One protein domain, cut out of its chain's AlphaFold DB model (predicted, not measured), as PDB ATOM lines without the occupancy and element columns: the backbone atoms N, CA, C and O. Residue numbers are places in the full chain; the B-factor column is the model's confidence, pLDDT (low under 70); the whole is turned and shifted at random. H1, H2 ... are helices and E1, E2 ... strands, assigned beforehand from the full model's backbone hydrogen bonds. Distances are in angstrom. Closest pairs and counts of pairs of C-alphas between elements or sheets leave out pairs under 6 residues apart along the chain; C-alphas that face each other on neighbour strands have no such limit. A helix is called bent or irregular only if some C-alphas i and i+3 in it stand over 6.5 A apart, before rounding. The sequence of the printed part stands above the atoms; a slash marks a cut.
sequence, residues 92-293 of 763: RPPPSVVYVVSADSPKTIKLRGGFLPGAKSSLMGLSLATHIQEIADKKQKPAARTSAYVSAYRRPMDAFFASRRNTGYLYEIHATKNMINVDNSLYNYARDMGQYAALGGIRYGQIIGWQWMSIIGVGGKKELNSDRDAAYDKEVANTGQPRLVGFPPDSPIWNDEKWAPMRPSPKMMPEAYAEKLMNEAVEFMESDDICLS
ATOM      1  N   ARG A  92     100.721  89.317  82.364       81.00
ATOM      2  CA  ARG A  92     101.713  90.379  82.580       81.00
ATOM      3  C   ARG A  92     103.020  89.751  83.080       81.00
ATOM      4  O   ARG A  92     102.951  88.850  83.921       81.00
ATOM      5  N   PRO A  93     104.195  90.238  82.641       90.19
ATOM      6  CA  PRO A  93     105.456  89.760  83.188       90.19
ATOM      7  C   PRO A  93     105.489  90.030  84.701       90.19
ATOM      8  O   PRO A  93     104.988  91.081  85.138       90.19
ATOM      9  N   PRO A  94     106.036  89.109  85.511       94.12
ATOM     10  CA  PRO A  94     106.192  89.339  86.939       94.12
ATOM     11  C   PRO A  94     107.052  90.579  87.209       94.12
ATOM     12  O   PRO A  94     108.065  90.765  86.535       94.12
ATOM     13  N   PRO A  95     106.666  91.444  88.161       96.12
ATOM     14  CA  PRO A  95     107.464  92.604  88.512       96.12
ATOM     15  C   PRO A  95     108.739  92.193  89.258       96.12
ATOM     16  O   PRO A  95     108.738  91.213  90.005       96.12
ATOM     17  N   SER A  96     109.799  92.984  89.096       96.88
ATOM     18  CA  SER A  96     111.005  92.955  89.937       96.88
ATOM     19  C   SER A  96     110.886  93.856  91.170       96.88
ATOM     20  O   SER A  96     111.647  93.700  92.118       96.88
ATOM     21  N   VAL A  97     109.918  94.780  91.189       97.44
ATOM     22  CA  VAL A  97     109.675  95.712  92.297       97.44
ATOM     23  C   VAL A  97     108.193  95.733  92.658       97.44
ATOM     24  O   VAL A  97     107.326  95.767  91.786       97.44
ATOM     25  N   VAL A  98     107.902  95.722  93.955       97.88
ATOM     26  CA  VAL A  98     106.557  95.880  94.516       97.88
ATOM     27  C   VAL A  98     106.562  96.916  95.638       97.88
ATOM     28  O   VAL A  98     107.610  97.314  96.149       97.88
ATOM     29  N   TYR A  99     105.367  97.335  96.040       97.88
ATOM     30  CA  TYR A  99     105.156  98.405  96.999       97.88
ATOM     31  C   TYR A  99     104.294  97.949  98.171       97.88
ATOM     32  O   TYR A  99     103.293  97.250  97.996       97.88
ATOM     33  N   VAL A 100     104.670  98.377  99.374       97.25
ATOM     34  CA  VAL A 100     103.921  98.132 100.613       97.25
ATOM     35  C   VAL A 100     103.766  99.448 101.351       97.25
ATOM     36  O   VAL A 100     104.726 100.197 101.498       97.25
ATOM     37  N   VAL A 101     102.569  99.717 101.861       96.00
ATOM     38  CA  VAL A 101     102.336 100.834 102.776       96.00
ATOM     39  C   VAL A 101     102.240 100.306 104.199       96.00
ATOM     40  O   VAL A 101     101.512  99.350 104.465       96.00
ATOM     41  N   SER A 102     102.939 100.952 105.130       95.69
ATOM     42  CA  SER A 102     102.822 100.645 106.556       95.69
ATOM     43  C   SER A 102     102.959 101.889 107.424       95.69
ATOM     44  O   SER A 102     103.750 102.780 107.124       95.69
ATOM     45  N   ALA A 103     102.215 101.922 108.530       95.44
ATOM     46  CA  ALA A 103     102.381 102.922 109.585       95.44
ATOM     47  C   ALA A 103     103.677 102.709 110.392       95.44
ATOM     48  O   ALA A 103     104.184 103.635 111.027       95.44
ATOM     49  N   ASP A 104     104.232 101.493 110.374       96.00
ATOM     50  CA  ASP A 104     105.479 101.191 111.064       96.00
ATOM     51  C   ASP A 104     106.662 101.902 110.398       96.00
ATOM     52  O   ASP A 104     106.843 101.866 109.178       96.00
ATOM     53  N   SER A 105     107.513 102.502 111.231       97.12
ATOM     54  CA  SER A 105     108.746 103.147 110.780       97.12
ATOM     55  C   SER A 105     109.778 102.138 110.252       97.12
ATOM     56  O   SER A 105     109.792 100.988 110.711       97.12
ATOM     57  N   PRO A 106     110.731 102.567 109.405       97.81
ATOM     58  CA  PRO A 106     111.804 101.704 108.905       97.81
ATOM     59  C   PRO A 106     112.600 101.037 110.030       97.81
ATOM     60  O   PRO A 106     112.952  99.863 109.955       97.81
ATOM     61  N   LYS A 107     112.804 101.754 111.141       97.06
ATOM     62  CA  LYS A 107     113.452 101.226 112.347       97.06
ATOM     63  C   LYS A 107     112.647 100.094 112.989       97.06
ATOM     64  O   LYS A 107     113.232  99.112 113.443       97.06
ATOM     65  N   THR A 108     111.323 100.224 113.036       96.75
ATOM     66  CA  THR A 108     110.429  99.183 113.559       96.75
ATOM     67  C   THR A 108     110.447  97.952 112.658       96.75
ATOM     68  O   THR A 108     110.596  96.839 113.160       96.75
ATOM     69  N   ILE A 109     110.368  98.144 111.337       97.50
ATOM     70  CA  ILE A 109     110.454  97.053 110.359       97.50
ATOM     71  C   ILE A 109     111.821  96.351 110.449       97.50
ATOM     72  O   ILE A 109     111.875  95.124 110.493       97.50
ATOM     73  N   LYS A 110     112.923  97.100 110.606       96.50
ATOM     74  CA  LYS A 110     114.268  96.540 110.828       96.50
ATOM     75  C   LYS A 110     114.349  95.685 112.091       96.50
ATOM     76  O   LYS A 110     114.888  94.583 112.047       96.50
ATOM     77  N   LEU A 111     113.791  96.158 113.210       95.44
ATOM     78  CA  LEU A 111     113.766  95.407 114.475       95.44
ATOM     79  C   LEU A 111     112.986  94.092 114.367       95.44
ATOM     80  O   LEU A 111     113.291  93.146 115.083       95.44
ATOM     81  N   ARG A 112     112.003  94.021 113.468       95.06
ATOM     82  CA  ARG A 112     111.241  92.799 113.184       95.06
ATOM     83  C   ARG A 112     111.923  91.894 112.148       95.06
ATOM     84  O   ARG A 112     111.465  90.781 111.924       95.06
ATOM     85  N   GLY A 113     113.007  92.350 111.520       95.31
ATOM     86  CA  GLY A 113     113.661  91.662 110.403       95.31
ATOM     87  C   GLY A 113     112.923  91.797 109.068       95.31
ATOM     88  O   GLY A 113     113.334  91.180 108.083       95.31
ATOM     89  N   GLY A 114     111.862  92.609 109.004       96.69
ATOM     90  CA  GLY A 114     111.022  92.760 107.822       96.69
ATOM     91  C   GLY A 114     109.542  93.014 108.122       96.69
ATOM     92  O   GLY A 114     109.153  93.305 109.255       96.69
ATOM     93  N   PHE A 115     108.714  92.902 107.082       96.69
ATOM     94  CA  PHE A 115     107.263  92.845 107.203       96.69
ATOM     95  C   PHE A 115     106.845  91.440 107.612       96.69
ATOM     96  O   PHE A 115     107.099  90.467 106.898       96.69
ATOM     97  N   LEU A 116     106.206  91.358 108.771       95.12
ATOM     98  CA  LEU A 116     105.744  90.107 109.343       95.12
ATOM     99  C   LEU A 116     104.335  89.778 108.836       95.12
ATOM    100  O   LEU A 116     103.521  90.697 108.696       95.12
ATOM    101  N   PRO A 117     104.022  88.492 108.623       93.88
ATOM    102  CA  PRO A 117     102.644  88.042 108.477       93.88
ATOM    103  C   PRO A 117     101.890  88.135 109.819       93.88
ATOM    104  O   PRO A 117     102.429  88.604 110.829       93.88
ATOM    105  N   GLY A 118     100.631  87.691 109.847       88.62
ATOM    106  CA  GLY A 118      99.833  87.652 111.073       88.62
ATOM    107  C   GLY A 118     100.521  86.837 112.176       88.62
ATOM    108  O   GLY A 118     100.931  85.696 111.960       88.62
ATOM    109  N   ALA A 119     100.625  87.413 113.381       79.62
ATOM    110  CA  ALA A 119     101.402  86.858 114.502       79.62
ATOM    111  C   ALA A 119     100.936  85.466 114.976       79.62
ATOM    112  O   ALA A 119     101.680  84.758 115.648       79.62
ATOM    113  N   LYS A 120      99.698  85.079 114.655       83.50
ATOM    114  CA  LYS A 120      99.117  83.767 114.962       83.50
ATOM    115  C   LYS A 120      98.635  83.119 113.677       83.50
ATOM    116  O   LYS A 120      97.433  82.944 113.479       83.50
ATOM    117  N   SER A 121      99.576  82.823 112.787       82.81
ATOM    118  CA  SER A 121      99.235  82.163 111.534       82.81
ATOM    119  C   SER A 121      98.650  80.781 111.825       82.81
ATOM    120  O   SER A 121      99.339  79.913 112.361       82.81
ATOM    121  N   SER A 122      97.359  80.597 111.546       86.44
ATOM    122  CA  SER A 122      96.726  79.279 111.645       86.44
ATOM    123  C   SER A 122      97.130  78.439 110.431       86.44
ATOM    124  O   SER A 122      97.581  78.990 109.427       86.44
ATOM    125  N   LEU A 123      96.937  77.118 110.462       86.81
ATOM    126  CA  LEU A 123      97.159  76.298 109.261       86.81
ATOM    127  C   LEU A 123      96.257  76.756 108.094       86.81
ATOM    128  O   LEU A 123      96.684  76.781 106.945       86.81
ATOM    129  N   MET A 124      95.039  77.226 108.395       89.75
ATOM    130  CA  MET A 124      94.142  77.847 107.408       89.75
ATOM    131  C   MET A 124      94.596  79.248 106.968       89.75
ATOM    132  O   MET A 124      94.130  79.754 105.950       89.75
ATOM    133  N   GLY A 125      95.535  79.859 107.691       92.44
ATOM    134  CA  GLY A 125      96.212  81.100 107.327       92.44
ATOM    135  C   GLY A 125      97.114  80.981 106.099       92.44
ATOM    136  O   GLY A 125      97.498  81.996 105.526       92.44
ATOM    137  N   LEU A 126      97.429  79.757 105.665       94.94
ATOM    138  CA  LEU A 126      98.166  79.483 104.427       94.94
ATOM    139  C   LEU A 126      97.283  79.548 103.172       94.94
ATOM    140  O   LEU A 126      97.800  79.496 102.059       94.94
ATOM    141  N   SER A 127      95.968  79.709 103.332       96.19
ATOM    142  CA  SER A 127      95.040  79.952 102.227       96.19
ATOM    143  C   SER A 127      95.120  81.402 101.743       96.19
ATOM    144  O   SER A 127      94.874  82.338 102.512       96.19
ATOM    145  N   LEU A 128      95.402  81.604 100.450       96.06
ATOM    146  CA  LEU A 128      95.303  82.932  99.825       96.06
ATOM    147  C   LEU A 128      93.871  83.481  99.883       96.06
ATOM    148  O   LEU A 128      93.685  84.682 100.055       96.06
ATOM    149  N   ALA A 129      92.850  82.626  99.778       94.81
ATOM    150  CA  ALA A 129      91.457  83.047  99.903       94.81
ATOM    151  C   ALA A 129      91.168  83.603 101.306       94.81
ATOM    152  O   ALA A 129      90.536  84.653 101.425       94.81
ATOM    153  N   THR A 130      91.687  82.957 102.359       94.44
ATOM    154  CA  THR A 130      91.612  83.480 103.733       94.44
ATOM    155  C   THR A 130      92.317  84.832 103.836       94.44
ATOM    156  O   THR A 130      91.730  85.778 104.350       94.44
ATOM    157  N   HIS A 131      93.534  84.963 103.294       95.25
ATOM    158  CA  HIS A 131      94.284  86.229 103.292       95.25
ATOM    159  C   HIS A 131      93.488  87.393 102.693       95.25
ATOM    160  O   HIS A 131      93.366  88.457 103.301       95.25
ATOM    161  N   ILE A 132      92.901  87.180 101.515       93.44
ATOM    162  CA  ILE A 132      92.115  88.199 100.809       93.44
ATOM    163  C   ILE A 132      90.859  88.553 101.605       93.44
ATOM    164  O   ILE A 132      90.528  89.731 101.745       93.44
ATOM    165  N   GLN A 133      90.189  87.552 102.181       92.62
ATOM    166  CA  GLN A 133      89.015  87.764 103.021       92.62
ATOM    167  C   GLN A 133      89.349  88.599 104.270       92.62
ATOM    168  O   GLN A 133      88.611  89.532 104.587       92.62
ATOM    169  N   GLU A 134      90.472  88.324 104.942       92.38
ATOM    170  CA  GLU A 134      90.941  89.077 106.122       92.38
ATOM    171  C   GLU A 134      91.361  90.525 105.792       92.38
ATOM    172  O   GLU A 134      91.353  91.413 106.653       92.38
ATOM    173  N   ILE A 135      91.760  90.792 104.544       90.31
ATOM    174  CA  ILE A 135      92.043  92.151 104.063       90.31
ATOM    175  C   ILE A 135      90.753  92.890 103.722       90.31
ATOM    176  O   ILE A 135      90.624  94.075 104.045       90.31
ATOM    177  N   ALA A 136      89.805  92.203 103.082       89.81
ATOM    178  CA  ALA A 136      88.512  92.762 102.714       89.81
ATOM    179  C   ALA A 136      87.657  93.095 103.948       89.81
ATOM    180  O   ALA A 136      86.911  94.084 103.934       89.81
ATOM    181  N   ASP A 137      87.787  92.322 105.032       89.88
ATOM    182  CA  ASP A 137      87.108  92.602 106.294       89.88
ATOM    183  C   ASP A 137      87.751  93.779 107.046       89.88
ATOM    184  O   ASP A 137      88.631  93.642 107.898       89.88
ATOM    185  N   LYS A 138      87.238  94.981 106.771       84.44
ATOM    186  CA  LYS A 138      87.660  96.229 107.427       84.44
ATOM    187  C   LYS A 138      87.406  96.256 108.940       84.44
ATOM    188  O   LYS A 138      87.923  97.156 109.599       84.44
ATOM    189  N   LYS A 139      86.590  95.346 109.492       88.50
ATOM    190  CA  LYS A 139      86.332  95.267 110.941       88.50
ATOM    191  C   LYS A 139      87.415  94.472 111.666       88.50
ATOM    192  O   LYS A 139      87.603  94.664 112.870       88.50
ATOM    193  N   GLN A 140      88.133  93.600 110.959       85.00
ATOM    194  CA  GLN A 140      89.182  92.787 111.555       85.00
ATOM    195  C   GLN A 140      90.410  93.650 111.858       85.00
ATOM    196  O   GLN A 140      91.011  94.274 110.981       85.00
ATOM    197  N   LYS A 141      90.807  93.683 113.133       85.75
ATOM    198  CA  LYS A 141      92.036  94.368 113.549       85.75
ATOM    199  C   LYS A 141      93.250  93.654 112.938       85.75
ATOM    200  O   LYS A 141      93.263  92.423 112.946       85.75
ATOM    201  N   PRO A 142      94.313  94.369 112.522       83.25
ATOM    202  CA  PRO A 142      95.523  93.743 111.978       83.25
ATOM    203  C   PRO A 142      96.116  92.646 112.876       83.25
ATOM    204  O   PRO A 142      96.550  91.615 112.380       83.25
ATOM    205  N   ALA A 143      96.062  92.821 114.201       83.56
ATOM    206  CA  ALA A 143      96.549  91.836 115.174       83.56
ATOM    207  C   ALA A 143      95.702  90.548 115.265       83.56
ATOM    208  O   ALA A 143      96.166  89.556 115.819       83.56
ATOM    209  N   ALA A 144      94.465  90.570 114.761       87.25
ATOM    210  CA  ALA A 144      93.566  89.419 114.719       87.25
ATOM    211  C   ALA A 144      93.648  88.650 113.391       87.25
ATOM    212  O   ALA A 144      92.946  87.655 113.230       87.25
ATOM    213  N   ARG A 145      94.461  89.120 112.435       90.81
ATOM    214  CA  ARG A 145      94.703  88.417 111.174       90.81
ATOM    215  C   ARG A 145      95.550  87.177 111.421       90.81
ATOM    216  O   ARG A 145      96.537  87.222 112.160       90.81
ATOM    217  N   THR A 146      95.148  86.081 110.799       93.25
ATOM    218  CA  THR A 146      95.789  84.768 110.901       93.25
ATOM    219  C   THR A 146      96.447  84.348 109.592       93.25
ATOM    220  O   THR A 146      96.990  83.253 109.516       93.25
ATOM    221  N   SER A 147      96.423  85.199 108.569       94.94
ATOM    222  CA  SER A 147      97.121  84.959 107.313       94.94
ATOM    223  C   SER A 147      98.646  84.887 107.473       94.94
ATOM    224  O   SER A 147      99.269  85.721 108.139       94.94
ATOM    225  N   ALA A 148      99.239  83.924 106.768       95.62
ATOM    226  CA  ALA A 148     100.675  83.716 106.597       95.62
ATOM    227  C   ALA A 148     101.322  84.648 105.553       95.62
ATOM    228  O   ALA A 148     102.524  84.538 105.283       95.62
ATOM    229  N   TYR A 149     100.540  85.542 104.944       96.69
ATOM    230  CA  TYR A 149     100.965  86.393 103.838       96.69
ATOM    231  C   TYR A 149     101.052  87.871 104.230       96.69
ATOM    232  O   TYR A 149     100.332  88.363 105.099       96.69
ATOM    233  N   VAL A 150     101.904  88.606 103.516       96.62
ATOM    234  CA  VAL A 150     101.936  90.075 103.513       96.62
ATOM    235  C   VAL A 150     101.543  90.569 102.125       96.62
ATOM    236  O   VAL A 150     102.135  90.143 101.136       96.62
ATOM    237  N   SER A 151     100.561  91.468 102.032       96.81
ATOM    238  CA  SER A 151     100.197  92.066 100.743       96.81
ATOM    239  C   SER A 151     101.212  93.103 100.296       96.81
ATOM    240  O   SER A 151     101.551  94.013 101.051       96.81
ATOM    241  N   ALA A 152     101.606  92.998  99.036       97.69
ATOM    242  CA  ALA A 152     102.357  93.983  98.284       97.69
ATOM    243  C   ALA A 152     101.636  94.259  96.959       97.69
ATOM    244  O   ALA A 152     100.807  93.467  96.516       97.69
ATOM    245  N   TYR A 153     101.935  95.381  96.319       97.12
ATOM    246  CA  TYR A 153     101.242  95.807  95.106       97.12
ATOM    247  C   TYR A 153     102.238  96.145  94.014       97.12
ATOM    248  O   TYR A 153     103.313  96.673  94.288       97.12
ATOM    249  N   ARG A 154     101.874  95.862  92.763       95.50
ATOM    250  CA  ARG A 154     102.734  96.156  91.611       95.50
ATOM    251  C   ARG A 154     103.037  97.647  91.465       95.50
ATOM    252  O   ARG A 154     104.137  97.993  91.056       95.50
ATOM    253  N   ARG A 155     102.067  98.516  91.765       94.12
ATOM    254  CA  ARG A 155     102.186  99.969  91.586       94.12
ATOM    255  C   ARG A 155     102.086 100.696  92.925       94.12
ATOM    256  O   ARG A 155     101.312 100.270  93.790       94.12
ATOM    257  N   PRO A 156     102.797 101.823  93.093       94.12
ATOM    258  CA  PRO A 156     102.751 102.587  94.336       94.12
ATOM    259  C   PRO A 156     101.346 103.145  94.600       94.12
ATOM    260  O   PRO A 156     100.888 103.151  95.742       94.12
ATOM    261  N   MET A 157     100.625 103.527  93.541       91.38
ATOM    262  CA  MET A 157      99.242 104.000  93.624       91.38
ATOM    263  C   MET A 157      98.280 102.925  94.153       91.38
ATOM    264  O   MET A 157      97.410 103.224  94.968       91.38
ATOM    265  N   ASP A 158      98.455 101.666  93.740       93.88
ATOM    266  CA  ASP A 158      97.626 100.554  94.217       93.88
ATOM    267  C   ASP A 158      97.889 100.288  95.709       93.88
ATOM    268  O   ASP A 158      96.946 100.142  96.491       93.88
ATOM    269  N   ALA A 159      99.158 100.336  96.138       94.44
ATOM    270  CA  ALA A 159      99.525 100.229  97.553       94.44
ATOM    271  C   ALA A 159      98.938 101.373  98.397       94.44
ATOM    272  O   ALA A 159      98.410 101.139  99.492       94.44
ATOM    273  N   PHE A 160      98.993 102.603  97.872       92.12
ATOM    274  CA  PHE A 160      98.388 103.787  98.477       92.12
ATOM    275  C   PHE A 160      96.870 103.620  98.616       92.12
ATOM    276  O   PHE A 160      96.319 103.803  99.701       92.12
ATOM    277  N   PHE A 161      96.180 103.197  97.554       90.88
ATOM    278  CA  PHE A 161      94.730 102.999  97.554       90.88
ATOM    279  C   PHE A 161      94.258 101.888  98.479       90.88
ATOM    280  O   PHE A 161      93.278 102.089  99.204       90.88
ATOM    281  N   ALA A 162      94.994 100.782  98.540       90.56
ATOM    282  CA  ALA A 162      94.747  99.722  99.504       90.56
ATOM    283  C   ALA A 162      94.891 100.191 100.965       90.56
ATOM    284  O   ALA A 162      94.297  99.599 101.867       90.56
ATOM    285  N   SER A 163      95.634 101.279 101.196       89.69
ATOM    286  CA  SER A 163      96.007 101.768 102.527       89.69
ATOM    287  C   SER A 163      95.587 103.215 102.811       89.69
ATOM    288  O   SER A 163      96.110 103.809 103.748       89.69
ATOM    289  N   ARG A 164      94.615 103.776 102.072       79.75
ATOM    290  CA  ARG A 164      94.170 105.197 102.121       79.75
ATOM    291  C   ARG A 164      93.848 105.772 103.508       79.75
ATOM    292  O   ARG A 164      93.684 106.977 103.643       79.75
ATOM    293  N   ARG A 165      93.683 104.926 104.525       83.62
ATOM    294  CA  ARG A 165      93.386 105.336 105.908       83.62
ATOM    295  C   ARG A 165      94.622 105.416 106.803       83.62
ATOM    296  O   ARG A 165      94.498 105.829 107.948       83.62
ATOM    297  N   ASN A 166      95.785 105.027 106.295       85.12
ATOM    298  CA  ASN A 166      97.015 104.955 107.064       85.12
ATOM    299  C   ASN A 166      97.948 106.093 106.646       85.12
ATOM    300  O   ASN A 166      98.257 106.251 105.467       85.12
ATOM    301  N   THR A 167      98.435 106.853 107.621       91.69
ATOM    302  CA  THR A 167      99.671 107.627 107.473       91.69
ATOM    303  C   THR A 167     100.857 106.722 107.787       91.69
ATOM    304  O   THR A 167     100.743 105.788 108.585       91.69
ATOM    305  N   GLY A 168     101.999 106.959 107.150       95.69
ATOM    306  CA  GLY A 168     103.174 106.131 107.367       95.69
ATOM    307  C   GLY A 168     104.185 106.234 106.245       95.69
ATOM    308  O   GLY A 168     104.585 107.322 105.851       95.69
ATOM    309  N   TYR A 169     104.616 105.084 105.749       97.25
ATOM    310  CA  TYR A 169     105.683 104.970 104.771       97.25
ATOM    311  C   TYR A 169     105.233 104.097 103.606       97.25
ATOM    312  O   TYR A 169     104.676 103.015 103.809       97.25
ATOM    313  N   LEU A 170     105.514 104.566 102.392       97.12
ATOM    314  CA  LEU A 170     105.494 103.762 101.181       97.12
ATOM    315  C   LEU A 170     106.882 103.142 101.012       97.12
ATOM    316  O   LEU A 170     107.868 103.855 100.826       97.12
ATOM    317  N   TYR A 171     106.951 101.821 101.085       98.19
ATOM    318  CA  TYR A 171     108.168 101.045 100.906       98.19
ATOM    319  C   TYR A 171     108.241 100.500  99.490       98.19
ATOM    320  O   TYR A 171     107.269  99.936  98.988       98.19
ATOM    321  N   GLU A 172     109.415 100.628  98.887       98.12
ATOM    322  CA  GLU A 172     109.767 100.014  97.613       98.12
ATOM    323  C   GLU A 172     110.623  98.777  97.883       98.12
ATOM    324  O   GLU A 172     111.587  98.835  98.653       98.12
ATOM    325  N   ILE A 173     110.240  97.644  97.306       98.44
ATOM    326  CA  ILE A 173     110.717  96.325  97.718       98.44
ATOM    327  C   ILE A 173     111.062  95.511  96.477       98.44
ATOM    328  O   ILE A 173     110.251  95.415  95.559       98.44
ATOM    329  N   HIS A 174     112.231  94.876  96.478       98.06
ATOM    330  CA  HIS A 174     112.572  93.869  95.480       98.06
ATOM    331  C   HIS A 174     111.653  92.660  95.598       98.06
ATOM    332  O   HIS A 174     111.553  92.024  96.655       98.06
ATOM    333  N   ALA A 175     110.996  92.347  94.494       97.50
ATOM    334  CA  ALA A 175     110.112  91.213  94.398       97.50
ATOM    335  C   ALA A 175     110.903  89.903  94.414       97.50
ATOM    336  O   ALA A 175     111.988  89.802  93.852       97.50
ATOM    337  N   THR A 176     110.332  88.881  95.039       97.06
ATOM    338  CA  THR A 176     110.902  87.530  95.102       97.06
ATOM    339  C   THR A 176     109.833  86.501  94.802       97.06
ATOM    340  O   THR A 176     108.638  86.765  94.938       97.06
ATOM    341  N   LYS A 177     110.244  85.285  94.447       96.81
ATOM    342  CA  LYS A 177     109.318  84.220  94.049       96.81
ATOM    343  C   LYS A 177     108.377  83.727  95.163       96.81
ATOM    344  O   LYS A 177     107.412  83.046  94.848       96.81
ATOM    345  N   ASN A 178     108.569  84.098  96.433       97.25
ATOM    346  CA  ASN A 178     107.548  83.875  97.472       97.25
ATOM    347  C   ASN A 178     106.366  84.866  97.393       97.25
ATOM    348  O   ASN A 178     105.394  84.712  98.129       97.25
ATOM    349  N   MET A 179     106.453  85.899  96.547       98.06
ATOM    350  CA  MET A 179     105.384  86.860  96.289       98.06
ATOM    351  C   MET A 179     104.494  86.344  95.167       98.06
ATOM    352  O   MET A 179     104.870  86.368  93.997       98.06
ATOM    353  N   ILE A 180     103.313  85.865  95.530       97.38
ATOM    354  CA  ILE A 180     102.402  85.165  94.631       97.38
ATOM    355  C   ILE A 180     101.416  86.158  94.027       97.38
ATOM    356  O   ILE A 180     100.721  86.854  94.766       97.38
ATOM    357  N   ASN A 181     101.324  86.208  92.697       96.44
ATOM    358  CA  ASN A 181     100.295  86.990  92.014       96.44
ATOM    359  C   ASN A 181      98.894  86.460  92.373       96.44
ATOM    360  O   ASN A 181      98.545  85.320  92.043       96.44
ATOM    361  N   VAL A 182      98.100  87.289  93.047       95.31
ATOM    362  CA  VAL A 182      96.775  86.910  93.551       95.31
ATOM    363  C   VAL A 182      95.786  86.703  92.406       95.31
ATOM    364  O   VAL A 182      95.129  85.661  92.354       95.31
ATOM    365  N   ASP A 183      95.743  87.632  91.451       92.00
ATOM    366  CA  ASP A 183      94.817  87.593  90.313       92.00
ATOM    367  C   ASP A 183      94.988  86.315  89.494       92.00
ATOM    368  O   ASP A 183      94.022  85.609  89.204       92.00
ATOM    369  N   ASN A 184      96.234  85.965  89.181       92.19
ATOM    370  CA  ASN A 184      96.541  84.773  88.400       92.19
ATOM    371  C   ASN A 184      96.272  83.480  89.182       92.19
ATOM    372  O   ASN A 184      95.825  82.499  88.592       92.19
ATOM    373  N   SER A 185      96.495  83.471  90.501       94.62
ATOM    374  CA  SER A 185      96.149  82.317  91.353       94.62
ATOM    375  C   SER A 185      94.641  82.070  91.372       94.62
ATOM    376  O   SER A 185      94.186  80.928  91.397       94.62
ATOM    377  N   LEU A 186      93.865  83.152  91.317       92.00
ATOM    378  CA  LEU A 186      92.409  83.144  91.268       92.00
ATOM    379  C   LEU A 186      91.850  83.184  89.838       92.00
ATOM    380  O   LEU A 186      90.658  83.422  89.673       92.00
ATOM    381  N   TYR A 187      92.666  82.987  88.799       88.88
ATOM    382  CA  TYR A 187      92.251  83.054  87.391       88.88
ATOM    383  C   TYR A 187      91.365  84.269  87.037       88.88
ATOM    384  O   TYR A 187      90.383  84.134  86.295       88.88
ATOM    385  N   ASN A 188      91.712  85.447  87.566       77.94
ATOM    386  CA  ASN A 188      90.993  86.722  87.436       77.94
ATOM    387  C   ASN A 188      89.565  86.727  88.018       77.94
ATOM    388  O   ASN A 188      88.750  87.577  87.655       77.94
ATOM    389  N   TYR A 189      89.240  85.787  88.911       73.94
ATOM    390  CA  TYR A 189      87.967  85.776  89.637       73.94
ATOM    391  C   TYR A 189      87.862  86.959  90.608       73.94
ATOM    392  O   TYR A 189      86.788  87.527  90.796       73.94
ATOM    393  N   ALA A 190      88.998  87.376  91.173       65.81
ATOM    394  CA  ALA A 190      89.157  88.674  91.806       65.81
ATOM    395  C   ALA A 190      89.799  89.634  90.794       65.81
ATOM    396  O   ALA A 190      90.781  89.283  90.147       65.81
ATOM    397  N   ARG A 191      89.238  90.839  90.642       69.75
ATOM    398  CA  ARG A 191      89.960  91.972  90.045       69.75
ATOM    399  C   ARG A 191      90.729  92.656  91.166       69.75
ATOM    400  O   ARG A 191      90.277  93.693  91.656       69.75
ATOM    401  N   ASP A 192      91.805  92.041  91.636       66.19
ATOM    402  CA  ASP A 192      92.674  92.698  92.597       66.19
ATOM    403  C   ASP A 192      93.558  93.717  91.864       66.19
ATOM    404  O   ASP A 192      93.788  93.650  90.656       66.19
ATOM    405  N   MET A 193      93.994  94.753  92.570       79.25
ATOM    406  CA  MET A 193      94.725  95.887  92.001       79.25
ATOM    407  C   MET A 193      96.196  95.516  91.742       79.25
ATOM    408  O   MET A 193      97.108  96.173  92.235       79.25
ATOM    409  N   GLY A 194      96.448  94.408  91.034       89.75
ATOM    410  CA  GLY A 194      97.791  93.863  90.843       89.75
ATOM    411  C   GLY A 194      98.459  93.476  92.166       89.75
ATOM    412  O   GLY A 194      99.641  93.780  92.368       89.75
ATOM    413  N   GLN A 195      97.694  92.862  93.075       95.12
ATOM    414  CA  GLN A 195      98.174  92.428  94.384       95.12
ATOM    415  C   GLN A 195      99.070  91.189  94.270       95.12
ATOM    416  O   GLN A 195      98.803  90.237  93.532       95.12
ATOM    417  N   TYR A 196     100.123  91.197  95.078       97.44
ATOM    418  CA  TYR A 196     100.989  90.067  95.353       97.44
ATOM    419  C   TYR A 196     100.922  89.724  96.839       97.44
ATOM    420  O   TYR A 196     100.961  90.608  97.694       97.44
ATOM    421  N   ALA A 197     100.850  88.438  97.156       97.19
ATOM    422  CA  ALA A 197     100.849  87.936  98.521       97.19
ATOM    423  C   ALA A 197     102.203  87.279  98.822       97.19
ATOM    424  O   ALA A 197     102.529  86.229  98.272       97.19
ATOM    425  N   ALA A 198     103.011  87.908  99.675       97.38
ATOM    426  CA  ALA A 198     104.316  87.407 100.097       97.38
ATOM    427  C   ALA A 198     104.155  86.360 101.203       97.38
ATOM    428  O   ALA A 198     103.948  86.710 102.370       97.38
ATOM    429  N   LEU A 199     104.240  85.082 100.838       96.81
ATOM    430  CA  LEU A 199     104.167  83.979 101.792       96.81
ATOM    431  C   LEU A 199     105.380  84.019 102.729       96.81
ATOM    432  O   LEU A 199     106.525  84.068 102.274       96.81
ATOM    433  N   GLY A 200     105.142  83.994 104.042       94.25
ATOM    434  CA  GLY A 200     106.223  84.039 105.029       94.25
ATOM    435  C   GLY A 200     106.731  85.440 105.364       94.25
ATOM    436  O   GLY A 200     107.655  85.560 106.167       94.25
ATOM    437  N   GLY A 201     106.138  86.487 104.783       95.75
ATOM    438  CA  GLY A 201     106.545  87.877 104.975       95.75
ATOM    439  C   GLY A 201     107.590  88.374 103.973       95.75
ATOM    440  O   GLY A 201     107.893  87.726 102.971       95.75
ATOM    441  N   ILE A 202     108.122  89.567 104.242       97.31
ATOM    442  CA  ILE A 202     109.095  90.260 103.384       97.31
ATOM    443  C   ILE A 202     110.276  90.689 104.240       97.31
ATOM    444  O   ILE A 202     110.100  91.405 105.222       97.31
ATOM    445  N   ARG A 203     111.492  90.301 103.871       96.19
ATOM    446  CA  ARG A 203     112.702  90.575 104.655       96.19
ATOM    447  C   ARG A 203     113.152  92.024 104.538       96.19
ATOM    448  O   ARG A 203     113.046  92.641 103.484       96.19
ATOM    449  N   TYR A 204     113.783  92.536 105.593       97.06
ATOM    450  CA  TYR A 204     114.320  93.899 105.603       97.06
ATOM    451  C   TYR A 204     115.348  94.146 104.485       97.06
ATOM    452  O   TYR A 204     115.363  95.217 103.888       97.06
ATOM    453  N   GLY A 205     116.161  93.139 104.143       95.81
ATOM    454  CA  GLY A 205     117.138  93.226 103.051       95.81
ATOM    455  C   GLY A 205     116.524  93.346 101.648       95.81
ATOM    456  O   GLY A 205     117.227  93.762 100.733       95.81
ATOM    457  N   GLN A 206     115.234  93.023 101.474       97.12
ATOM    458  CA  GLN A 206     114.510  93.204 100.204       97.12
ATOM    459  C   GLN A 206     114.064  94.650  99.989       97.12
ATOM    460  O   GLN A 206     113.771  95.048  98.865       97.12
ATOM    461  N   ILE A 207     113.980  95.442 101.059       98.12
ATOM    462  CA  ILE A 207     113.515  96.826 100.992       98.12
ATOM    463  C   ILE A 207     114.597  97.661 100.307       98.12
ATOM    464  O   ILE A 207     115.708  97.779 100.823       98.12
ATOM    465  N   ILE A 208     114.260  98.261  99.167       98.12
ATOM    466  CA  ILE A 208     115.125  99.164  98.400       98.12
ATOM    467  C   ILE A 208     115.210 100.520  99.101       98.12
ATOM    468  O   ILE A 208     116.286 101.110  99.222       98.12
ATOM    469  N   GLY A 209     114.070 101.010  99.575       97.88
ATOM    470  CA  GLY A 209     113.948 102.293 100.244       97.88
ATOM    471  C   GLY A 209     112.511 102.586 100.642       97.88
ATOM    472  O   GLY A 209     111.618 101.753 100.472       97.88
ATOM    473  N   TRP A 210     112.291 103.776 101.177       98.25
ATOM    474  CA  TRP A 210     110.978 104.222 101.622       98.25
ATOM    475  C   TRP A 210     110.811 105.724 101.457       98.25
ATOM    476  O   TRP A 210     111.777 106.479 101.340       98.25
ATOM    477  N   GLN A 211     109.559 106.155 101.484       96.44
ATOM    478  CA  GLN A 211     109.180 107.557 101.475       96.44
ATOM    479  C   GLN A 211     108.003 107.773 102.423       96.44
ATOM    480  O   GLN A 211     107.153 106.895 102.574       96.44
ATOM    481  N   TRP A 212     107.971 108.927 103.089       95.56
ATOM    482  CA  TRP A 212     106.857 109.279 103.962       95.56
ATOM    483  C   TRP A 212     105.566 109.458 103.156       95.56
ATOM    484  O   TRP A 212     105.559 109.916 102.014       95.56
ATOM    485  N   MET A 213     104.449 109.094 103.764       93.62
ATOM    486  CA  MET A 213     103.138 109.098 103.149       93.62
ATOM    487  C   MET A 213     102.098 109.608 104.147       93.62
ATOM    488  O   MET A 213     101.978 109.113 105.269       93.62
ATOM    489  N   SER A 214     101.334 110.606 103.729       92.00
ATOM    490  CA  SER A 214     100.174 111.131 104.439       92.00
ATOM    491  C   SER A 214      98.875 110.609 103.807       92.00
ATOM    492  O   SER A 214      98.891 109.894 102.808       92.00
ATOM    493  N   ILE A 215      97.728 110.988 104.374       88.44
ATOM    494  CA  ILE A 215      96.404 110.633 103.827       88.44
ATOM    495  C   ILE A 215      96.182 111.265 102.444       88.44
ATOM    496  O   ILE A 215      95.482 110.696 101.611       88.44
ATOM    497  N   ILE A 216      96.778 112.437 102.202       86.25
ATOM    498  CA  ILE A 216      96.626 113.189 100.951       86.25
ATOM    499  C   ILE A 216      97.628 112.756  99.875       86.25
ATOM    500  O   ILE A 216      97.409 113.058  98.705       86.25
ATOM    501  N   GLY A 217      98.693 112.028 100.241       86.31
ATOM    502  CA  GLY A 217      99.669 111.570  99.262       86.31
ATOM    503  C   GLY A 217     101.014 111.082  99.777       86.31
ATOM    504  O   GLY A 217     101.265 110.991 100.976       86.31
ATOM    505  N   VAL A 218     101.905 110.767  98.836       85.25
ATOM    506  CA  VAL A 218     103.294 110.367  99.098       85.25
ATOM    507  C   VAL A 218     104.187 111.598  98.967       85.25
ATOM    508  O   VAL A 218     104.181 112.262  97.936       85.25
ATOM    509  N   GLY A 219     104.960 111.916 100.007       85.44
ATOM    510  CA  GLY A 219     105.742 113.153 100.084       85.44
ATOM    511  C   GLY A 219     107.125 112.961 100.706       85.44
ATOM    512  O   GLY A 219     107.419 111.947 101.330       85.44
ATOM    513  N   GLY A 220     108.001 113.948 100.537       87.00
ATOM    514  CA  GLY A 220     109.379 113.887 101.033       87.00
ATOM    515  C   GLY A 220     110.349 113.180 100.082       87.00
ATOM    516  O   GLY A 220     109.994 112.752  98.991       87.00
ATOM    517  N   LYS A 221     111.620 113.109 100.480       93.44
ATOM    518  CA  LYS A 221     112.672 112.475  99.680       93.44
ATOM    519  C   LYS A 221     112.674 110.970  99.940       93.44
ATOM    520  O   LYS A 221     112.692 110.564 101.097       93.44
ATOM    521  N   LYS A 222     112.736 110.159  98.880       95.81
ATOM    522  CA  LYS A 222     113.006 108.720  98.998       95.81
ATOM    523  C   LYS A 222     114.336 108.491  99.724       95.81
ATOM    524  O   LYS A 222     115.387 108.977  99.298       95.81
ATOM    525  N   GLU A 223     114.283 107.725 100.801       97.31
ATOM    526  CA  GLU A 223     115.440 107.274 101.567       97.31
ATOM    527  C   GLU A 223     115.797 105.851 101.137       97.31
ATOM    528  O   GLU A 223     114.941 104.968 101.108       97.31
ATOM    529  N   LEU A 224     117.060 105.623 100.772       97.56
ATOM    530  CA  LEU A 224     117.540 104.293 100.397       97.56
ATOM    531  C   LEU A 224     117.911 103.489 101.643       97.56
ATOM    532  O   LEU A 224     118.540 104.006 102.568       97.56
ATOM    533  N   ASN A 225     117.579 102.202 101.630       97.00
ATOM    534  CA  ASN A 225     117.960 101.281 102.687       97.00
ATOM    535  C   ASN A 225     119.444 100.902 102.562       97.00
ATOM    536  O   ASN A 225     119.837 100.232 101.607       97.00
ATOM    537  N   SER A 226     120.267 101.270 103.547       94.69
ATOM    538  CA  SER A 226     121.688 100.889 103.577       94.69
ATOM    539  C   SER A 226     121.918  99.383 103.726       94.69
ATOM    540  O   SER A 226     123.008  98.907 103.420       94.69
ATOM    541  N   ASP A 227     120.911  98.646 104.205       94.06
ATOM    542  CA  ASP A 227     121.013  97.212 104.486       94.06
ATOM    543  C   ASP A 227     120.420  96.349 103.360       94.06
ATOM    544  O   ASP A 227     120.341  95.124 103.519       94.06
ATOM    545  N   ARG A 228     120.021  96.974 102.236       95.31
ATOM    546  CA  ARG A 228     119.559  96.284 101.024       95.31
ATOM    547  C   ARG A 228     120.584  95.235 100.602       95.31
ATOM    548  O   ARG A 228     121.783  95.504 100.534       95.31
ATOM    549  N   ASP A 229     120.085  94.055 100.269       92.75
ATOM    550  CA  ASP A 229     120.887  92.968  99.729       92.75
ATOM    551  C   ASP A 229     120.799  92.964  98.197       92.75
ATOM    552  O   ASP A 229     119.715  92.876  97.619       92.75
ATOM    553  N   ALA A 230     121.951  93.074  97.537       91.69
ATOM    554  CA  ALA A 230     122.046  93.075  96.079       91.69
ATOM    555  C   ALA A 230     121.696  91.712  95.456       91.69
ATOM    556  O   ALA A 230     121.466  91.635  94.250       91.69
ATOM    557  N   ALA A 231     121.630  90.634  96.250       89.69
ATOM    558  CA  ALA A 231     121.183  89.328  95.772       89.69
ATOM    559  C   ALA A 231     119.757  89.372  95.190       89.69
ATOM    560  O   ALA A 231     119.462  88.617  94.266       89.69
ATOM    561  N   TYR A 232     118.909  90.292  95.665       94.38
ATOM    562  CA  TYR A 232     117.534  90.445  95.186       94.38
ATOM    563  C   TYR A 232     117.402  91.199  93.861       94.38
ATOM    564  O   TYR A 232     116.339  91.169  93.256       94.38
ATOM    565  N   ASP A 233     118.462  91.841  93.365       94.44
ATOM    566  CA  ASP A 233     118.393  92.695  92.168       94.44
ATOM    567  C   ASP A 233     118.003  91.934  90.887       94.44
ATOM    568  O   ASP A 233     117.655  92.547  89.879       94.44
ATOM    569  N   LYS A 234     118.108  90.601  90.908       94.31
ATOM    570  CA  LYS A 234     117.788  89.704  89.787       94.31
ATOM    571  C   LYS A 234     116.503  88.907  90.006       94.31
ATOM    572  O   LYS A 234     116.157  88.078  89.168       94.31
ATOM    573  N   GLU A 235     115.851  89.111  91.142       95.75
ATOM    574  CA  GLU A 235     114.657  88.376  91.521       95.75
ATOM    575  C   GLU A 235     113.405  89.023  90.924       95.75
ATOM    576  O   GLU A 235     113.369  90.208  90.582       95.75
ATOM    577  N   VAL A 236     112.370  88.205  90.767       97.00
ATOM    578  CA  VAL A 236     111.049  88.631  90.305       97.00
ATOM    579  C   VAL A 236     109.972  87.915  91.108       97.00
ATOM    580  O   VAL A 236     110.214  86.855  91.695       97.00
ATOM    581  N   ALA A 237     108.768  88.479  91.127       97.19
ATOM    582  CA  ALA A 237     107.619  87.832  91.749       97.19
ATOM    583  C   ALA A 237     107.230  86.517  91.044       97.19
ATOM    584  O   ALA A 237     107.627  86.234  89.911       97.19
ATOM    585  N   ASN A 238     106.390  85.718  91.696       96.12
ATOM    586  CA  ASN A 238     105.797  84.526  91.105       96.12
ATOM    587  C   ASN A 238     104.541  84.872  90.290       96.12
ATOM    588  O   ASN A 238     103.755  85.752  90.650       96.12
ATOM    589  N   THR A 239     104.334  84.156  89.184       94.56
ATOM    590  CA  THR A 239     103.200  84.350  88.274       94.56
ATOM    591  C   THR A 239     101.849  83.942  88.855       94.56
ATOM    592  O   THR A 239     100.852  84.270  88.231       94.56
ATOM    593  N   GLY A 240     101.780  83.255  89.993       94.88
ATOM    594  CA  GLY A 240     100.558  82.766  90.637       94.88
ATOM    595  C   GLY A 240     100.688  81.300  91.064       94.88
ATOM    596  O   GLY A 240     101.403  80.532  90.427       94.88
ATOM    597  N   GLN A 241      99.973  80.908  92.122       96.69
ATOM    598  CA  GLN A 241     100.007  79.561  92.694       96.69
ATOM    599  C   GLN A 241      98.592  79.053  93.034       96.69
ATOM    600  O   GLN A 241      98.164  79.112  94.191       96.69
ATOM    601  N   PRO A 242      97.850  78.508  92.049       96.31
ATOM    602  CA  PRO A 242      96.478  78.029  92.244       96.31
ATOM    603  C   PRO A 242      96.315  76.956  93.340       96.31
ATOM    604  O   PRO A 242      95.294  76.932  94.028       96.31
ATOM    605  N   ARG A 243      97.342  76.117  93.580       96.44
ATOM    606  CA  ARG A 243      97.348  75.096  94.654       96.44
ATOM    607  C   ARG A 243      97.270  75.704  96.065       96.44
ATOM    608  O   ARG A 243      96.754  75.054  96.969       96.44
ATOM    609  N   LEU A 244      97.715  76.954  96.245       96.94
ATOM    610  CA  LEU A 244      97.688  77.678  97.526       96.94
ATOM    611  C   LEU A 244      96.467  78.594  97.693       96.94
ATOM    612  O   LEU A 244      96.351  79.300  98.695       96.94
ATOM    613  N   VAL A 245      95.525  78.581  96.741       96.19
ATOM    614  CA  VAL A 245      94.310  79.400  96.850       96.19
ATOM    615  C   VAL A 245      93.521  79.058  98.107       96.19
ATOM    616  O   VAL A 245      93.066  79.958  98.803       96.19
ATOM    617  N   GLY A 246      93.396  77.769  98.422       95.62
ATOM    618  CA  GLY A 246      92.905  77.333  99.724       95.62
ATOM    619  C   GLY A 246      91.441  77.676 100.018       95.62
ATOM    620  O   GLY A 246      91.116  77.947 101.175       95.62
ATOM    621  N   PHE A 247      90.542  77.681  99.023       95.50
ATOM    622  CA  PHE A 247      89.102  77.835  99.291       95.50
ATOM    623  C   PHE A 247      88.596  76.760 100.269       95.50
ATOM    624  O   PHE A 247      89.151  75.654 100.267       95.50
ATOM    625  N   PRO A 248      87.527  77.022 101.048       92.75
ATOM    626  CA  PRO A 248      86.882  75.996 101.868       92.75
ATOM    627  C   PRO A 248      86.587  74.714 101.062       92.75
ATOM    628  O   PRO A 248      86.237  74.827  99.882       92.75
ATOM    629  N   PRO A 249      86.735  73.500 101.631       93.31
ATOM    630  CA  PRO A 249      86.566  72.248 100.881       93.31
ATOM    631  C   PRO A 249      85.192  72.061 100.219       93.31
ATOM    632  O   PRO A 249      85.076  71.394  99.189       93.31
ATOM    633  N   ASP A 250      84.159  72.663 100.800       92.88
ATOM    634  CA  ASP A 250      82.773  72.668 100.336       92.88
ATOM    635  C   ASP A 250      82.448  73.831  99.383       92.88
ATOM    636  O   ASP A 250      81.326  73.922  98.882       92.88
ATOM    637  N   SER A 251      83.421  74.700  99.083       93.62
ATOM    638  CA  SER A 251      83.225  75.840  98.187       93.62
ATOM    639  C   SER A 251      82.758  75.385  96.796       93.62
ATOM    640  O   SER A 251      83.406  74.533  96.174       93.62
ATOM    641  N   PRO A 252      81.686  75.980  96.238       95.00
ATOM    642  CA  PRO A 252      81.211  75.642  94.899       95.00
ATOM    643  C   PRO A 252      82.204  76.039  93.799       95.00
ATOM    644  O   PRO A 252      82.102  75.513  92.693       95.00
ATOM    645  N   ILE A 253      83.179  76.912  94.097       94.38
ATOM    646  CA  ILE A 253      84.232  77.329  93.153       94.38
ATOM    647  C   ILE A 253      85.069  76.128  92.694       94.38
ATOM    648  O   ILE A 253      85.525  76.095  91.556       94.38
ATOM    649  N   TRP A 254      85.198  75.086  93.519       95.19
ATOM    650  CA  TRP A 254      85.880  73.853  93.121       95.19
ATOM    651  C   TRP A 254      85.193  73.090  91.977       95.19
ATOM    652  O   TRP A 254      85.780  72.143  91.458       95.19
ATOM    653  N   ASN A 255      83.958  73.443  91.603       95.38
ATOM    654  CA  ASN A 255      83.273  72.859  90.446       95.38
ATOM    655  C   ASN A 255      83.620  73.563  89.124       95.38
ATOM    656  O   ASN A 255      83.264  73.046  88.068       95.38
ATOM    657  N   ASP A 256      84.278  74.724  89.161       95.25
ATOM    658  CA  ASP A 256      84.789  75.373  87.955       95.25
ATOM    659  C   ASP A 256      86.005  74.589  87.433       95.25
ATOM    660  O   ASP A 256      86.876  74.161  88.198       95.25
ATOM    661  N   GLU A 257      86.038  74.381  86.116       95.31
ATOM    662  CA  GLU A 257      87.035  73.590  85.391       95.31
ATOM    663  C   GLU A 257      88.477  73.972  85.750       95.31
ATOM    664  O   GLU A 257      89.348  73.105  85.829       95.31
ATOM    665  N   LYS A 258      88.729  75.252  86.044       94.00
ATOM    666  CA  LYS A 258      90.069  75.756  86.364       94.00
ATOM    667  C   LYS A 258      90.595  75.254  87.708       94.00
ATOM    668  O   LYS A 258      91.802  75.069  87.859       94.00
ATOM    669  N   TRP A 259      89.714  75.026  88.687       94.50
ATOM    670  CA  TRP A 259      90.097  74.577  90.032       94.50
ATOM    671  C   TRP A 259      89.723  73.128  90.329       94.50
ATOM    672  O   TRP A 259      90.278  72.547  91.264       94.50
ATOM    673  N   ALA A 260      88.843  72.517  89.532       95.50
ATOM    674  CA  ALA A 260      88.422  71.129  89.695       95.50
ATOM    675  C   ALA A 260      89.590  70.130  89.862       95.50
ATOM    676  O   ALA A 260      89.491  69.279  90.751       95.50
ATOM    677  N   PRO A 261      90.729  70.243  89.140       95.88
ATOM    678  CA  PRO A 261      91.871  69.343  89.333       95.88
ATOM    679  C   PRO A 261      92.536  69.433  90.717       95.88
ATOM    680  O   PRO A 261      93.210  68.500  91.142       95.88
ATOM    681  N   MET A 262      92.368  70.554  91.423       95.31
ATOM    682  CA  MET A 262      92.994  70.829  92.725       95.31
ATOM    683  C   MET A 262      92.032  70.632  93.903       95.31
ATOM    684  O   MET A 262      92.438  70.754  95.065       95.31
ATOM    685  N   ARG A 263      90.767  70.305  93.610       95.19
ATOM    686  CA  ARG A 263      89.690  70.167  94.587       95.19
ATOM    687  C   ARG A 263      90.068  69.192  95.716       95.19
ATOM    688  O   ARG A 263      90.447  68.050  95.444       95.19
ATOM    689  N   PRO A 264      89.942  69.592  96.994       95.06
ATOM    690  CA  PRO A 264      90.076  68.656  98.105       95.06
ATOM    691  C   PRO A 264      88.901  67.667  98.136       95.06
ATOM    692  O   PRO A 264      87.809  67.951  97.644       95.06
ATOM    693  N   SER A 265      89.103  66.494  98.743       94.25
ATOM    694  CA  SER A 265      88.010  65.530  98.928       94.25
ATOM    695  C   SER A 265      86.854  66.186  99.702       94.25
ATOM    696  O   SER A 265      87.115  66.772 100.753       94.25
ATOM    697  N   PRO A 266      85.583  66.051  99.271       89.75
ATOM    698  CA  PRO A 266      84.442  66.637  99.984       89.75
ATOM    699  C   PRO A 266      84.284  66.156 101.435       89.75
ATOM    700  O   PRO A 266      83.604  66.796 102.225       89.75
ATOM    701  N   LYS A 267      84.889  65.009 101.780       92.12
ATOM    702  CA  LYS A 267      84.885  64.433 103.136       92.12
ATOM    703  C   LYS A 267      86.150  64.769 103.936       92.12
ATOM    704  O   LYS A 267      86.353  64.208 105.008       92.12
ATOM    705  N   MET A 268      87.042  65.601 103.394       95.00
ATOM    706  CA  MET A 268      88.274  65.997 104.068       95.00
ATOM    707  C   MET A 268      87.942  66.916 105.241       95.00
ATOM    708  O   MET A 268      87.292  67.944 105.064       95.00
ATOM    709  N   MET A 269      88.399  66.539 106.433       94.56
ATOM    710  CA  MET A 269      88.254  67.372 107.623       94.56
ATOM    711  C   MET A 269      89.048  68.680 107.462       94.56
ATOM    712  O   MET A 269      90.104  68.655 106.815       94.56
ATOM    713  N   PRO A 270      88.596  69.805 108.048       91.31
ATOM    714  CA  PRO A 270      89.305  71.082 107.974       91.31
ATOM    715  C   PRO A 270      90.778  70.989 108.382       91.31
ATOM    716  O   PRO A 270      91.629  71.580 107.726       91.31
ATOM    717  N   GLU A 271      91.099  70.199 109.406       92.50
ATOM    718  CA  GLU A 271      92.465  70.008 109.902       92.50
ATOM    719  C   GLU A 271      93.351  69.312 108.863       92.50
ATOM    720  O   GLU A 271      94.447  69.783 108.569       92.50
ATOM    721  N   ALA A 272      92.845  68.239 108.246       94.81
ATOM    722  CA  ALA A 272      93.553  67.513 107.192       94.81
ATOM    723  C   ALA A 272      93.740  68.375 105.933       94.81
ATOM    724  O   ALA A 272      94.753  68.278 105.239       94.81
ATOM    725  N   TYR A 273      92.774  69.247 105.634       94.56
ATOM    726  CA  TYR A 273      92.903  70.195 104.534       94.56
ATOM    727  C   TYR A 273      93.943  71.280 104.827       94.56
ATOM    728  O   TYR A 273      94.749  71.618 103.962       94.56
ATOM    729  N   ALA A 274      93.970  71.783 106.058       93.00
ATOM    730  CA  ALA A 274      94.954  72.759 106.490       93.00
ATOM    731  C   ALA A 274      96.379  72.165 106.502       93.00
ATOM    732  O   ALA A 274      97.330  72.828 106.097       93.00
ATOM    733  N   GLU A 275      96.530  70.891 106.876       93.94
ATOM    734  CA  GLU A 275      97.787  70.142 106.746       93.94
ATOM    735  C   GLU A 275      98.198  69.959 105.277       93.94
ATOM    736  O   GLU A 275      99.361  70.165 104.931       93.94
ATOM    737  N   LYS A 276      97.248  69.661 104.376       95.25
ATOM    738  CA  LYS A 276      97.518  69.643 102.931       95.25
ATOM    739  C   LYS A 276      98.056  70.998 102.460       95.25
ATOM    740  O   LYS A 276      99.070  71.022 101.772       95.25
ATOM    741  N   LEU A 277      97.430  72.111 102.850       94.88
ATOM    742  CA  LEU A 277      97.909  73.459 102.510       94.88
ATOM    743  C   LEU A 277      99.304  73.747 103.080       94.88
ATOM    744  O   LEU A 277     100.107  74.391 102.412       94.88
ATOM    745  N   MET A 278      99.612  73.246 104.277       93.38
ATOM    746  CA  MET A 278     100.959  73.321 104.845       93.38
ATOM    747  C   MET A 278     101.982  72.587 103.986       93.38
ATOM    748  O   MET A 278     103.004  73.171 103.645       93.38
ATOM    749  N   ASN A 279     101.695  71.353 103.580       94.38
ATOM    750  CA  ASN A 279     102.604  70.581 102.732       94.38
ATOM    751  C   ASN A 279     102.828  71.259 101.375       94.38
ATOM    752  O   ASN A 279     103.960  71.355 100.920       94.38
ATOM    753  N   GLU A 280     101.770  71.801 100.773       95.50
ATOM    754  CA  GLU A 280     101.837  72.581  99.531       95.50
ATOM    755  C   GLU A 280     102.684  73.855  99.687       95.50
ATOM    756  O   GLU A 280     103.473  74.210  98.810       95.50
ATOM    757  N   ALA A 281     102.537  74.555 100.815       94.69
ATOM    758  CA  ALA A 281     103.302  75.759 101.113       94.69
ATOM    759  C   ALA A 281     104.780  75.438 101.371       94.69
ATOM    760  O   ALA A 281     105.653  76.174 100.914       94.69
ATOM    761  N   VAL A 282     105.066  74.334 102.064       93.75
ATOM    762  CA  VAL A 282     106.428  73.833 102.278       93.75
ATOM    763  C   VAL A 282     107.060  73.430 100.946       93.75
ATOM    764  O   VAL A 282     108.133  73.936 100.642       93.75
ATOM    765  N   GLU A 283     106.378  72.633 100.114       94.56
ATOM    766  CA  GLU A 283     106.846  72.232  98.773       94.56
ATOM    767  C   GLU A 283     107.182  73.465  97.915       94.56
ATOM    768  O   GLU A 283     108.233  73.540  97.279       94.56
ATOM    769  N   PHE A 284     106.317  74.483  97.950       95.25
ATOM    770  CA  PHE A 284     106.542  75.749  97.259       95.25
ATOM    771  C   PHE A 284     107.793  76.483  97.774       95.25
ATOM    772  O   PHE A 284     108.642  76.893  96.977       95.25
ATOM    773  N   MET A 285     107.941  76.625  99.092       94.31
ATOM    774  CA  MET A 285     109.072  77.333  99.709       94.31
ATOM    775  C   MET A 285     110.398  76.570  99.605       94.31
ATOM    776  O   MET A 285     111.456  77.199  99.593       94.31
ATOM    777  N   GLU A 286     110.354  75.241  99.513       92.88
ATOM    778  CA  GLU A 286     111.518  74.367  99.329       92.88
ATOM    779  C   GLU A 286     112.064  74.375  97.902       92.88
ATOM    780  O   GLU A 286     113.187  73.919  97.690       92.88
ATOM    781  N   SER A 287     111.325  74.924  96.931       92.31
ATOM    782  CA  SER A 287     111.849  75.075  95.575       92.31
ATOM    783  C   SER A 287     113.175  75.851  95.582       92.31
ATOM    784  O   SER A 287     113.312  76.876  96.260       92.31
ATOM    785  N   ASP A 288     114.156  75.365  94.814       85.12
ATOM    786  CA  ASP A 288     115.531  75.897  94.771       85.12
ATOM    787  C   ASP A 288     115.591  77.417  94.553       85.12
ATOM    788  O   ASP A 288     116.508  78.091  95.029       85.12
ATOM    789  N   ASP A 289     114.612  77.943  93.822       85.62
ATOM    790  CA  ASP A 289     114.512  79.346  93.453       85.62
ATOM    791  C   ASP A 289     113.877  80.232  94.536       85.62
ATOM    792  O   ASP A 289     114.053  81.444  94.497       85.62
ATOM    793  N   ILE A 290     113.103  79.671  95.470       89.81
ATOM    794  CA  ILE A 290     112.470  80.432  96.558       89.81
ATOM    795  C   ILE A 290     113.303  80.311  97.825       89.81
ATOM    796  O   ILE A 290     113.573  81.319  98.483       89.81
ATOM    797  N   CYS A 291     113.727  79.087  98.143       88.25
ATOM    798  CA  CYS A 291     114.368  78.736  99.402       88.25
ATOM    799  C   CYS A 291     115.552  79.660  99.722       88.25
ATOM    800  O   CYS A 291     115.605  80.265 100.796       88.25
ATOM    801  N   LEU A 292     116.452  79.836  98.750       87.94
ATOM    802  CA  LEU A 292     117.656  80.655  98.891       87.94
ATOM    803  C   LEU A 292     117.342  82.148  98.990       87.94
ATOM    804  O   LEU A 292     117.919  82.840  99.832       87.94
ATOM    805  N   SER A 293     116.421  82.642  98.161       88.00
ATOM    806  CA  SER A 293     116.092  84.067  98.097       88.00
ATOM    807  C   SER A 293     115.465  84.526  99.409       88.00
ATOM    808  O   SER A 293     115.779  85.599  99.907       88.00
TER     809      SER A 293
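What this domain is: This is residues 92 to 293 of the 763 residues of the protein "Putative enterotoxin" of Ophiocordyceps australis (UniProt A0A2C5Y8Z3). A strongly twisted four-stranded sheet, E1 E3 E6 E7, lies towards one end, and its edge strand E1 comes close to edge strand E2 of a small three-stranded sheet in the middle. H4 packs on the larger sheet and H3 on the smaller one, while the long helix H8 packs on the short helix H2, and a loop-rich stretch, residues 235 to 269 with H7 in it, runs out to the end far from E7. The 202 printed residues run E1 H1 H2 H3 E2 H4 E3 E4 H5 E5 E6 E7 H6 H7 H8 H9, nine named helices and seven named strands; the sheets, ordered E1-E3-E6-E7 and E2-E5-E4, are antiparallel. The class is mixed, with 100 residues, under half, in named elements; the whole is compact, with radius of gyration of the C-alphas 16.8 A and spans of 55 by 38 by 32 A.

Where its parts are: The larger sheet has E1, residues 97 to 102, from C-alpha 97 at (109.675, 95.712, 92.297), E3, residues 168 to 174, 19.5 A long, E6, residues 207 to 213, 16.2 A, and E7, residues 218 to 224. The smaller has E2, residues 149 to 153, E5, residues 195 to 199, and E4, residues 179 to 181. The helices are H1, residues 106 to 111, H2, 123 to 126, H3, 128 to 136, H4, 156 to 162, H5, 182 to 185, H6, 230 to 234, H7, 252 to 255, H8, 270 to 286, 24.1 A long, and H9, 288 to 291, ending at C-alpha 291 (114.368, 78.736, 99.402).

How they stand to each other: Within hydrogen-bond range are N 171 and O 100, 2.8 A, between E1 and E3; N 213 and O 168, 2.7 A, between E3 and E6; N 210 and O 223, 2.9 A, in the hairpin E6 and E7; N 152 and O 196, 2.8 A, between E2 and E5; and N 180 and O 197, 2.9 A, between E5 and E4. The closest C-alphas of E1 and E2 are those of Val 100 and Ala 152, 5.0 A. H4 is over E3 at a height over the sheet of 8.1 A, slantwise at 54 degrees on the local plane; H1 and H6 only graze that sheet. H3 is on the smaller sheet at a height of 9.4 A; H5 only grazes it. H2 and H8 touch, with closest C-alphas Leu 123 and Ala 274, 5.0 A. H9 is close to but not clearly touching H8, with closest C-alphas Met 285 and Cys 291, 5.5 A; H7 and H8 are apart. Every O i to N i+4 pair is within hydrogen-bond range in H1, H3, H4 and H8; H6 has 0 of 1, and 1 of 2 O i to N i+3 pairs. H6 is irregular, only just: C-alphas 231 and 234 are 6.9 A apart.

The domain as a whole: The C-alphas farthest apart, of Lys 221 and Lys 267, are 55.6 A apart. The printed part has no cut; the long links are H1 to H2, H3 to E2, H6 to H7 and H7 to H8. Mean pLDDT of the printed part is 92.9, with residues 190 to 192 under 70.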